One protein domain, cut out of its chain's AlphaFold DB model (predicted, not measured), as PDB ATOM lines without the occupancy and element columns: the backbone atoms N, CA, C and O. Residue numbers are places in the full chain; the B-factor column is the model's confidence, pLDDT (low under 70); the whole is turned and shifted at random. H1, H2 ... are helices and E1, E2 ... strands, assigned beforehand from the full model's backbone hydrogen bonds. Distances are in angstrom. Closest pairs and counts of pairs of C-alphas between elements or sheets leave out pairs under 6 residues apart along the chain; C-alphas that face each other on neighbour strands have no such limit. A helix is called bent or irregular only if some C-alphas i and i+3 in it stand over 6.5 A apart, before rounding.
ATOM      1  N   LYS A 116     -38.918   3.648 -25.809       93.38
ATOM      2  CA  LYS A 116     -39.208   5.024 -25.375       93.38
ATOM      3  C   LYS A 116     -37.939   5.764 -24.947       93.38
ATOM      4  O   LYS A 116     -37.709   6.868 -25.432       93.38
ATOM      5  N   GLU A 117     -37.072   5.148 -24.143       92.56
ATOM      6  CA  GLU A 117     -35.809   5.766 -23.698       92.56
ATOM      7  C   GLU A 117     -34.864   6.086 -24.868       92.56
ATOM      8  O   GLU A 117     -34.232   7.144 -24.898       92.56
ATOM      9  N   GLN A 118     -34.784   5.199 -25.867       93.38
ATOM     10  CA  GLN A 118     -33.973   5.441 -27.067       93.38
ATOM     11  C   GLN A 118     -34.503   6.634 -27.878       93.38
ATOM     12  O   GLN A 118     -33.723   7.471 -28.343       93.38
ATOM     13  N   LEU A 119     -35.828   6.743 -28.018       95.12
ATOM     14  CA  LEU A 119     -36.476   7.872 -28.687       95.12
ATOM     15  C   LEU A 119     -36.296   9.178 -27.903       95.12
ATOM     16  O   LEU A 119     -35.976  10.202 -28.497       95.12
ATOM     17  N   GLU A 120     -36.433   9.156 -26.578       94.75
ATOM     18  CA  GLU A 120     -36.218  10.328 -25.720       94.75
ATOM     19  C   GLU A 120     -34.779  10.847 -25.807       94.75
ATOM     20  O   GLU A 120     -34.559  12.058 -25.882       94.75
ATOM     21  N   LYS A 121     -33.784   9.954 -25.881       94.62
ATOM     22  CA  LYS A 121     -32.390  10.345 -26.137       94.62
ATOM     23  C   LYS A 121     -32.201  10.996 -27.501       94.62
ATOM     24  O   LYS A 121     -31.478  11.987 -27.590       94.62
ATOM     25  N   LEU A 122     -32.834  10.462 -28.548       95.06
ATOM     26  CA  LEU A 122     -32.814  11.069 -29.882       95.06
ATOM     27  C   LEU A 122     -33.415  12.480 -29.842       95.06
ATOM     28  O   LEU A 122     -32.788  13.425 -30.319       95.06
ATOM     29  N   VAL A 123     -34.595  12.629 -29.232       95.62
ATOM     30  CA  VAL A 123     -35.277  13.921 -29.053       95.62
ATOM     31  C   VAL A 123     -34.377  14.903 -28.316       95.62
ATOM     32  O   VAL A 123     -34.190  16.026 -28.783       95.62
ATOM     33  N   LYS A 124     -33.779  14.474 -27.202       94.81
ATOM     34  CA  LYS A 124     -32.884  15.304 -26.399       94.81
ATOM     35  C   LYS A 124     -31.654  15.746 -27.187       94.81
ATOM     36  O   LYS A 124     -31.348  16.930 -27.193       94.81
ATOM     37  N   LEU A 125     -30.987  14.833 -27.891       94.62
ATOM     38  CA  LEU A 125     -29.813  15.166 -28.702       94.62
ATOM     39  C   LEU A 125     -30.141  16.222 -29.770       94.62
ATOM     40  O   LEU A 125     -29.354  17.145 -29.975       94.62
ATOM     41  N   ILE A 126     -31.297  16.101 -30.429       94.00
ATOM     42  CA  ILE A 126     -31.776  17.083 -31.412       94.00
ATOM     43  C   ILE A 126     -32.063  18.424 -30.722       94.00
ATOM     44  O   ILE A 126     -31.582  19.458 -31.181       94.00
ATOM     45  N   ALA A 127     -32.810  18.414 -29.616       91.62
ATOM     46  CA  ALA A 127     -33.202  19.622 -28.894       91.62
ATOM     47  C   ALA A 127     -31.995  20.391 -28.332       91.62
ATOM     48  O   ALA A 127     -31.897  21.596 -28.546       91.62
ATOM     49  N   ASP A 128     -31.046  19.694 -27.700       93.19
ATOM     50  CA  ASP A 128     -29.855  20.280 -27.066       93.19
ATOM     51  C   ASP A 128     -28.938  21.005 -28.073       93.19
ATOM     52  O   ASP A 128     -28.156  21.878 -27.697       93.19
ATOM     53  N   ASN A 129     -29.027  20.660 -29.361       92.88
ATOM     54  CA  ASN A 129     -28.220  21.260 -30.426       92.88
ATOM     55  C   ASN A 129     -29.013  22.207 -31.333       92.88
ATOM     56  O   ASN A 129     -28.417  22.847 -32.200       92.88
ATOM     57  N   CYS A 130     -30.334  22.295 -31.181       90.12
ATOM     58  CA  CYS A 130     -31.168  23.187 -31.975       90.12
ATOM     59  C   CYS A 130     -30.966  24.630 -31.498       90.12
ATOM     60  O   CYS A 130     -31.283  24.967 -30.360       90.12
ATOM     61  N   SER A 131     -30.441  25.497 -32.362       86.88
ATOM     62  CA  SER A 131     -30.198  26.910 -32.048       86.88
ATOM     63  C   SER A 131     -31.417  27.797 -32.291       86.88
ATOM     64  O   SER A 131     -31.633  28.749 -31.548       86.88
ATOM     65  N   ASP A 132     -32.205  27.499 -33.326       85.38
ATOM     66  CA  ASP A 132     -33.441  28.221 -33.648       85.38
ATOM     67  C   ASP A 132     -34.372  27.335 -34.486       85.38
ATOM     68  O   ASP A 132     -33.910  26.482 -35.248       85.38
ATOM     69  N   TYR A 133     -35.675  27.569 -34.363       85.19
ATOM     70  CA  TYR A 133     -36.717  26.964 -35.182       85.19
ATOM     71  C   TYR A 133     -37.781  28.016 -35.501       85.19
ATOM     72  O   TYR A 133     -38.630  28.342 -34.669       85.19
ATOM     73  N   ASN A 134     -37.762  28.548 -36.726       87.25
ATOM     74  CA  ASN A 134     -38.725  29.566 -37.145       87.25
ATOM     75  C   ASN A 134     -39.252  29.333 -38.571       87.25
ATOM     76  O   ASN A 134     -38.722  28.540 -39.345       87.25
ATOM     77  N   LYS A 135     -40.326  30.048 -38.933       81.06
ATOM     78  CA  LYS A 135     -41.020  29.884 -40.225       81.06
ATOM     79  C   LYS A 135     -40.214  30.353 -41.447       81.06
ATOM     80  O   LYS A 135     -40.631  30.075 -42.565       81.06
ATOM     81  N   VAL A 136     -39.128  31.096 -41.244       81.12
ATOM     82  CA  VAL A 136     -38.326  31.722 -42.304       81.12
ATOM     83  C   VAL A 136     -37.076  30.897 -42.601       81.12
ATOM     84  O   VAL A 136     -36.875  30.495 -43.742       81.12
ATOM     85  N   SER A 137     -36.249  30.619 -41.594       80.88
ATOM     86  CA  SER A 137     -35.013  29.839 -41.746       80.88
ATOM     87  C   SER A 137     -35.194  28.346 -41.483       80.88
ATOM     88  O   SER A 137     -34.286  27.569 -41.763       80.88
ATOM     89  N   GLY A 138     -36.346  27.933 -40.949       88.56
ATOM     90  CA  GLY A 138     -36.540  26.570 -40.474       88.56
ATOM     91  C   GLY A 138     -35.700  26.278 -39.231       88.56
ATOM     92  O   GLY A 138     -35.398  27.180 -38.445       88.56
ATOM     93  N   ALA A 139     -35.337  25.011 -39.059       91.00
ATOM     94  CA  ALA A 139     -34.448  24.545 -38.010       91.00
ATOM     95  C   ALA A 139     -32.988  24.880 -38.325       91.00
ATOM     96  O   ALA A 139     -32.495  24.616 -39.423       91.00
ATOM     97  N   THR A 140     -32.273  25.383 -37.326       90.94
ATOM     98  CA  THR A 140     -30.819  25.555 -37.361       90.94
ATOM     99  C   THR A 140     -30.196  24.864 -36.158       90.94
ATOM    100  O   THR A 140     -30.808  24.805 -35.090       90.94
ATOM    101  N   PHE A 141     -28.988  24.329 -36.336       92.06
ATOM    102  CA  PHE A 141     -28.261  23.630 -35.281       92.06
ATOM    103  C   PHE A 141     -26.911  24.295 -35.028       92.06
ATOM    104  O   PHE A 141     -26.190  24.617 -35.973       92.06
ATOM    105  N   SER A 142     -26.561  24.466 -33.752       89.75
ATOM    106  CA  SER A 142     -25.268  25.016 -33.327       89.75
ATOM    107  C   SER A 142     -24.114  24.073 -33.677       89.75
ATOM    108  O   SER A 142     -23.049  24.517 -34.105       89.75
ATOM    109  N   THR A 143     -24.362  22.768 -33.558       89.31
ATOM    110  CA  THR A 143     -23.485  21.690 -34.022       89.31
ATOM    111  C   THR A 143     -24.218  20.905 -35.110       89.31
ATOM    112  O   THR A 143     -25.346  20.478 -34.861       89.31
ATOM    113  N   PRO A 144     -23.631  20.680 -36.303       87.12
ATOM    114  CA  PRO A 144     -24.267  19.868 -37.336       87.12
ATOM    115  C   PRO A 144     -24.625  18.466 -36.824       87.12
ATOM    116  O   PRO A 144     -23.768  17.755 -36.300       87.12
ATOM    117  N   ILE A 145     -25.883  18.064 -37.010       90.81
ATOM    118  CA  ILE A 145     -26.393  16.726 -36.684       90.81
ATOM    119  C   ILE A 145     -26.762  16.012 -37.979       90.81
ATOM    120  O   ILE A 145     -27.290  16.624 -38.904       90.81
ATOM    121  N   THR A 146     -26.531  14.702 -38.023       94.50
ATOM    122  CA  THR A 146     -27.085  13.816 -39.049       94.50
ATOM    123  C   THR A 146     -27.695  12.578 -38.397       94.50
ATOM    124  O   THR A 146     -27.255  12.137 -37.334       94.50
ATOM    125  N   ILE A 147     -28.715  11.999 -39.033       94.75
ATOM    126  CA  ILE A 147     -29.279  10.698 -38.655       94.75
ATOM    127  C   ILE A 147     -28.840   9.689 -39.712       94.75
ATOM    128  O   ILE A 147     -29.149   9.853 -40.889       94.75
ATOM    129  N   THR A 148     -28.126   8.643 -39.300       93.81
ATOM    130  CA  THR A 148     -27.666   7.586 -40.210       93.81
ATOM    131  C   THR A 148     -28.323   6.261 -39.853       93.81
ATOM    132  O   THR A 148     -28.180   5.775 -38.734       93.81
ATOM    133  N   ILE A 149     -29.018   5.659 -40.817       92.31
ATOM    134  CA  ILE A 149     -29.641   4.340 -40.690       92.31
ATOM    135  C   ILE A 149     -28.833   3.359 -41.534       92.31
ATOM    136  O   ILE A 149     -28.690   3.541 -42.743       92.31
ATOM    137  N   ASN A 150     -28.313   2.308 -40.900       91.38
ATOM    138  CA  ASN A 150     -27.527   1.271 -41.561       91.38
ATOM    139  C   ASN A 150     -28.282  -0.062 -41.546       91.38
ATOM    140  O   ASN A 150     -28.486  -0.663 -40.491       91.38
ATOM    141  N   ALA A 151     -28.675  -0.546 -42.724       88.44
ATOM    142  CA  ALA A 151     -29.124  -1.921 -42.884       88.44
ATOM    143  C   ALA A 151     -27.893  -2.805 -43.120       88.44
ATOM    144  O   ALA A 151     -27.294  -2.751 -44.198       88.44
ATOM    145  N   LYS A 152     -27.525  -3.610 -42.112       85.69
ATOM    146  CA  LYS A 152     -26.282  -4.400 -42.070       85.69
ATOM    147  C   LYS A 152     -26.005  -5.109 -43.407       85.69
ATOM    148  O   LYS A 152     -26.741  -6.007 -43.809       85.69
ATOM    149  N   GLY A 153     -24.937  -4.684 -44.089       77.81
ATOM    150  CA  GLY A 153     -24.458  -5.266 -45.352       77.81
ATOM    151  C   GLY A 153     -25.263  -4.915 -46.612       77.81
ATOM    152  O   GLY A 153     -25.043  -5.546 -47.642       77.81
ATOM    153  N   LYS A 154     -26.196  -3.956 -46.553       85.19
ATOM    154  CA  LYS A 154     -27.049  -3.575 -47.693       85.19
ATOM    155  C   LYS A 154     -26.897  -2.111 -48.080       85.19
ATOM    156  O   LYS A 154     -26.238  -1.796 -49.063       85.19
ATOM    157  N   GLN A 155     -27.548  -1.229 -47.332       90.00
ATOM    158  CA  GLN A 155     -27.679   0.181 -47.677       90.00
ATOM    159  C   GLN A 155     -27.569   1.042 -46.427       90.00
ATOM    160  O   GLN A 155     -28.043   0.662 -45.351       90.00
ATOM    161  N   THR A 156     -26.974   2.214 -46.607       92.75
ATOM    162  CA  THR A 156     -26.909   3.269 -45.602       92.75
ATOM    163  C   THR A 156     -27.706   4.455 -46.120       92.75
ATOM    164  O   THR A 156     -27.497   4.882 -47.255       92.75
ATOM    165  N   LEU A 157     -28.612   4.979 -45.300       94.12
ATOM    166  CA  LEU A 157     -29.327   6.225 -45.561       94.12
ATOM    167  C   LEU A 157     -28.873   7.263 -44.537       94.12
ATOM    168  O   LEU A 157     -28.945   7.005 -43.336       94.12
ATOM    169  N   THR A 158     -28.452   8.431 -45.012       95.94
ATOM    170  CA  THR A 158     -28.106   9.575 -44.162       95.94
ATOM    171  C   THR A 158     -29.118  10.691 -44.384       95.94
ATOM    172  O   THR A 158     -29.386  11.075 -45.519       95.94
ATOM    173  N   ILE A 159     -29.679  11.201 -43.291       96.31
ATOM    174  CA  ILE A 159     -30.542  12.380 -43.251       96.31
ATOM    175  C   ILE A 159     -29.720  13.507 -42.627       96.31
ATOM    176  O   ILE A 159     -29.343  13.426 -41.458       96.31
ATOM    177  N   ASP A 160     -29.446  14.545 -43.408       95.44
ATOM    178  CA  ASP A 160     -28.646  15.713 -43.024       95.44
ATOM    179  C   ASP A 160     -29.418  17.038 -43.136       95.44
ATOM    180  O   ASP A 160     -28.944  18.077 -42.680       95.44
ATOM    181  N   ASN A 161     -30.631  17.015 -43.700       94.81
ATOM    182  CA  ASN A 161     -31.476  18.196 -43.795       94.81
ATOM    183  C   ASN A 161     -31.960  18.635 -42.394       94.81
ATOM    184  O   ASN A 161     -32.702  17.879 -41.752       94.81
ATOM    185  N   PRO A 162     -31.637  19.862 -41.940       93.81
ATOM    186  CA  PRO A 162     -31.992  20.332 -40.601       93.81
ATOM    187  C   PRO A 162     -33.493  20.299 -40.301       93.81
ATOM    188  O   PRO A 162     -33.903  19.901 -39.211       93.81
ATOM    189  N   ASN A 163     -34.331  20.663 -41.275       94.38
ATOM    190  CA  ASN A 163     -35.783  20.667 -41.100       94.38
ATOM    191  C   ASN A 163     -36.330  19.249 -40.944       94.38
ATOM    192  O   ASN A 163     -37.191  19.019 -40.099       94.38
ATOM    193  N   THR A 164     -35.809  18.294 -41.720       95.88
ATOM    194  CA  THR A 164     -36.189  16.884 -41.592       95.88
ATOM    195  C   THR A 164     -35.808  16.339 -40.218       95.88
ATOM    196  O   THR A 164     -36.632  15.698 -39.572       95.88
ATOM    197  N   ILE A 165     -34.594  16.628 -39.740       96.38
ATOM    198  CA  ILE A 165     -34.116  16.185 -38.421       96.38
ATOM    199  C   ILE A 165     -34.981  16.776 -37.305       96.38
ATOM    200  O   ILE A 165     -35.459  16.040 -36.444       96.38
ATOM    201  N   ALA A 166     -35.243  18.085 -37.344       93.94
ATOM    202  CA  ALA A 166     -36.100  18.737 -36.359       93.94
ATOM    203  C   ALA A 166     -37.527  18.171 -36.375       93.94
ATOM    204  O   ALA A 166     -38.100  17.913 -35.319       93.94
ATOM    205  N   TYR A 167     -38.089  17.916 -37.560       94.62
ATOM    206  CA  TYR A 167     -39.419  17.329 -37.682       94.62
ATOM    207  C   TYR A 167     -39.482  15.894 -37.140       94.62
ATOM    208  O   TYR A 167     -40.431  15.560 -36.434       94.62
ATOM    209  N   ILE A 168     -38.458  15.068 -37.388       96.31
ATOM    210  CA  ILE A 168     -38.331  13.737 -36.768       96.31
ATOM    211  C   ILE A 168     -38.306  13.868 -35.242       96.31
ATOM    212  O   ILE A 168     -39.069  13.184 -34.567       96.31
ATOM    213  N   GLY A 169     -37.497  14.786 -34.703       94.81
ATOM    214  CA  GLY A 169     -37.449  15.058 -33.266       94.81
ATOM    215  C   GLY A 169     -38.818  15.431 -32.686       94.81
ATOM    216  O   GLY A 169     -39.219  14.880 -31.665       94.81
ATOM    217  N   LEU A 170     -39.580  16.293 -33.365       93.25
ATOM    218  CA  LEU A 170     -40.937  16.669 -32.949       93.25
ATOM    219  C   LEU A 170     -41.914  15.485 -32.976       93.25
ATOM    220  O   LEU A 170     -42.692  15.314 -32.036       93.25
ATOM    221  N   LEU A 171     -41.876  14.663 -34.029       96.00
ATOM    222  CA  LEU A 171     -42.713  13.465 -34.125       96.00
ATOM    223  C   LEU A 171     -42.389  12.468 -33.010       96.00
ATOM    224  O   LEU A 171     -43.308  11.948 -32.382       96.00
ATOM    225  N   CYS A 172     -41.104  12.236 -32.732       96.31
ATOM    226  CA  CYS A 172     -40.671  11.372 -31.638       96.31
ATOM    227  C   CYS A 172     -41.098  11.931 -30.277       96.31
ATOM    228  O   CYS A 172     -41.636  11.182 -29.471       96.31
ATOM    229  N   ALA A 173     -40.931  13.235 -30.036       95.00
ATOM    230  CA  ALA A 173     -41.333  13.870 -28.781       95.00
ATOM    231  C   ALA A 173     -42.838  13.718 -28.525       95.00
ATOM    232  O   ALA A 173     -43.249  13.326 -27.433       95.00
ATOM    233  N   LYS A 174     -43.654  13.972 -29.557       94.81
ATOM    234  CA  LYS A 174     -45.102  13.769 -29.487       94.81
ATOM    235  C   LYS A 174     -45.439  12.300 -29.236       94.81
ATOM    236  O   LYS A 174     -46.176  12.009 -28.301       94.81
ATOM    237  N   GLY A 175     -44.864  11.392 -30.024       93.75
ATOM    238  CA  GLY A 175     -45.080   9.956 -29.868       93.75
ATOM    239  C   GLY A 175     -44.760   9.485 -28.450       93.75
ATOM    240  O   GLY A 175     -45.612   8.879 -27.819       93.75
ATOM    241  N   CYS A 176     -43.593   9.846 -27.905       92.75
ATOM    242  CA  CYS A 176     -43.198   9.485 -26.541       92.75
ATOM    243  C   CYS A 176     -44.176   9.985 -25.471       92.75
ATOM    244  O   CYS A 176     -44.411   9.266 -24.502       92.75
ATOM    245  N   SER A 177     -44.761  11.178 -25.645       91.94
ATOM    246  CA  SER A 177     -45.751  11.727 -24.703       91.94
ATOM    247  C   SER A 177     -47.076  10.958 -24.675       91.94
ATOM    248  O   SER A 177     -47.818  11.061 -23.704       91.94
ATOM    249  N   GLU A 178     -47.356  10.173 -25.718       93.12
ATOM    250  CA  GLU A 178     -48.574   9.370 -25.864       93.12
ATOM    251  C   GLU A 178     -48.348   7.890 -25.481       93.12
ATOM    252  O   GLU A 178     -49.302   7.115 -25.442       93.12
ATOM    253  N   ILE A 179     -47.106   7.469 -25.190       90.06
ATOM    254  CA  ILE A 179     -46.803   6.087 -24.785       90.06
ATOM    255  C   ILE A 179     -47.143   5.890 -23.303       90.06
ATOM    256  O   ILE A 179     -46.461   6.438 -22.431       90.06
TER     257      ILE A 179
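This is residues 116 to 179 of the 280 residues of an uncharacterized protein of Bacteroides oleiciplenus YIT 12058 (UniProt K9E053). Two small hairpins of strands lie at one end of a slanted pair of helices: E3 and E4 form a narrow arm that reaches away from the helices, while E1 and E2 pack on the first residues of H2, 162 to 167. H1 and H2 pack on each other and run opposite ways, and the arm and the hairpin E1 and E2 lie toward opposite ends of the longest axis. The printed part has 64 residues with two named helices and four named strands, in the order H1, E1, E2, E3, E4, H2 along the chain; there are two sheets of two strands, E1 - E2 and E3 - E4, both antiparallel, and the class is mixed, helices and strands. The whole is only just compact, close to loose, with a radius of gyration of the C-alphas of 12.6 A, and its C-alphas span 39 by 28 by 17 A.

Strand E3 is residues 147 to 151, 13.3 A from first to last C-alpha, and begins at C-alpha 147, (-29.279, 10.698, -38.655). Strand E4 is residues 155 to 159, also 13.3 A long. Strand E1 is residues 130 to 134, 11.2 A long, and strand E2 is residues 138 to 141, 10.2 A long. Helix H1 is residues 116 to 129, 20.2 A from first to last C-alpha, and begins at C-alpha 116, (-39.208, 5.024, -25.375). Helix H2, the longest helix with 17 residues, is residues 162 to 178, 24.7 A long, and ends at C-alpha 178, (-48.574, 9.370, -25.864). Neither helix is bent.

E3 and E4 are a hairpin of antiparallel neighbour strands, with 169 degrees between their directions. C-alphas 148 and 158 face each other at 4.4 A; N 147 and O 159, 2.9 A apart, and N 159 and O 147, 2.8 A apart, are within hydrogen-bond range. This hairpin comes near H2 at one end: the closest C-alphas of E4 and H2 are those of Ile 159 and Ile 165, 7.1 A apart, and those of E3 and H2 are Ile 147 and Ile 165, 7.3 A apart. Both E3 and E4 are apart from H1 and from E1. E1 and E2 are the other hairpin, antiparallel at 169 degrees, with N 131 and O 140 at 2.8 A and N 140 and O 132 at 2.9 A, both within hydrogen-bond range. E2 and H2 have 8 pairs of C-alphas within 8 A, the closest those of Ala 139 and Asn 163, 5.1 A apart. E1 and H2 have 1 such pair, Cys 130 and Ala 166, at 8.0 A. H1 and H2 touch, with 16 pairs of C-alphas within 8 A, the closest those of Val 123 and Gly 169, 4.9 A apart. Their lines stand at a steep tilt of 40 degrees and they run opposite ways. In H2 every O i to N i+4 pair is within hydrogen-bond range; in H1 9 of 10 are.

The two C-alphas farthest apart are those of Val 136 and Gly 153, 39.6 A. The first and last printed C-alphas, those of Lys 116 and Ile 179, are 7.7 A apart. The printed part has no cut, and its five links are tight: H1 to E1 with 0 residues between them, E1 to E2 with 3, E2 to E3 with 5, E3 to E4 with 3 and E4 to H2 with 2. The mean pLDDT of the printed part is 91.8, and no printed residue is under 70.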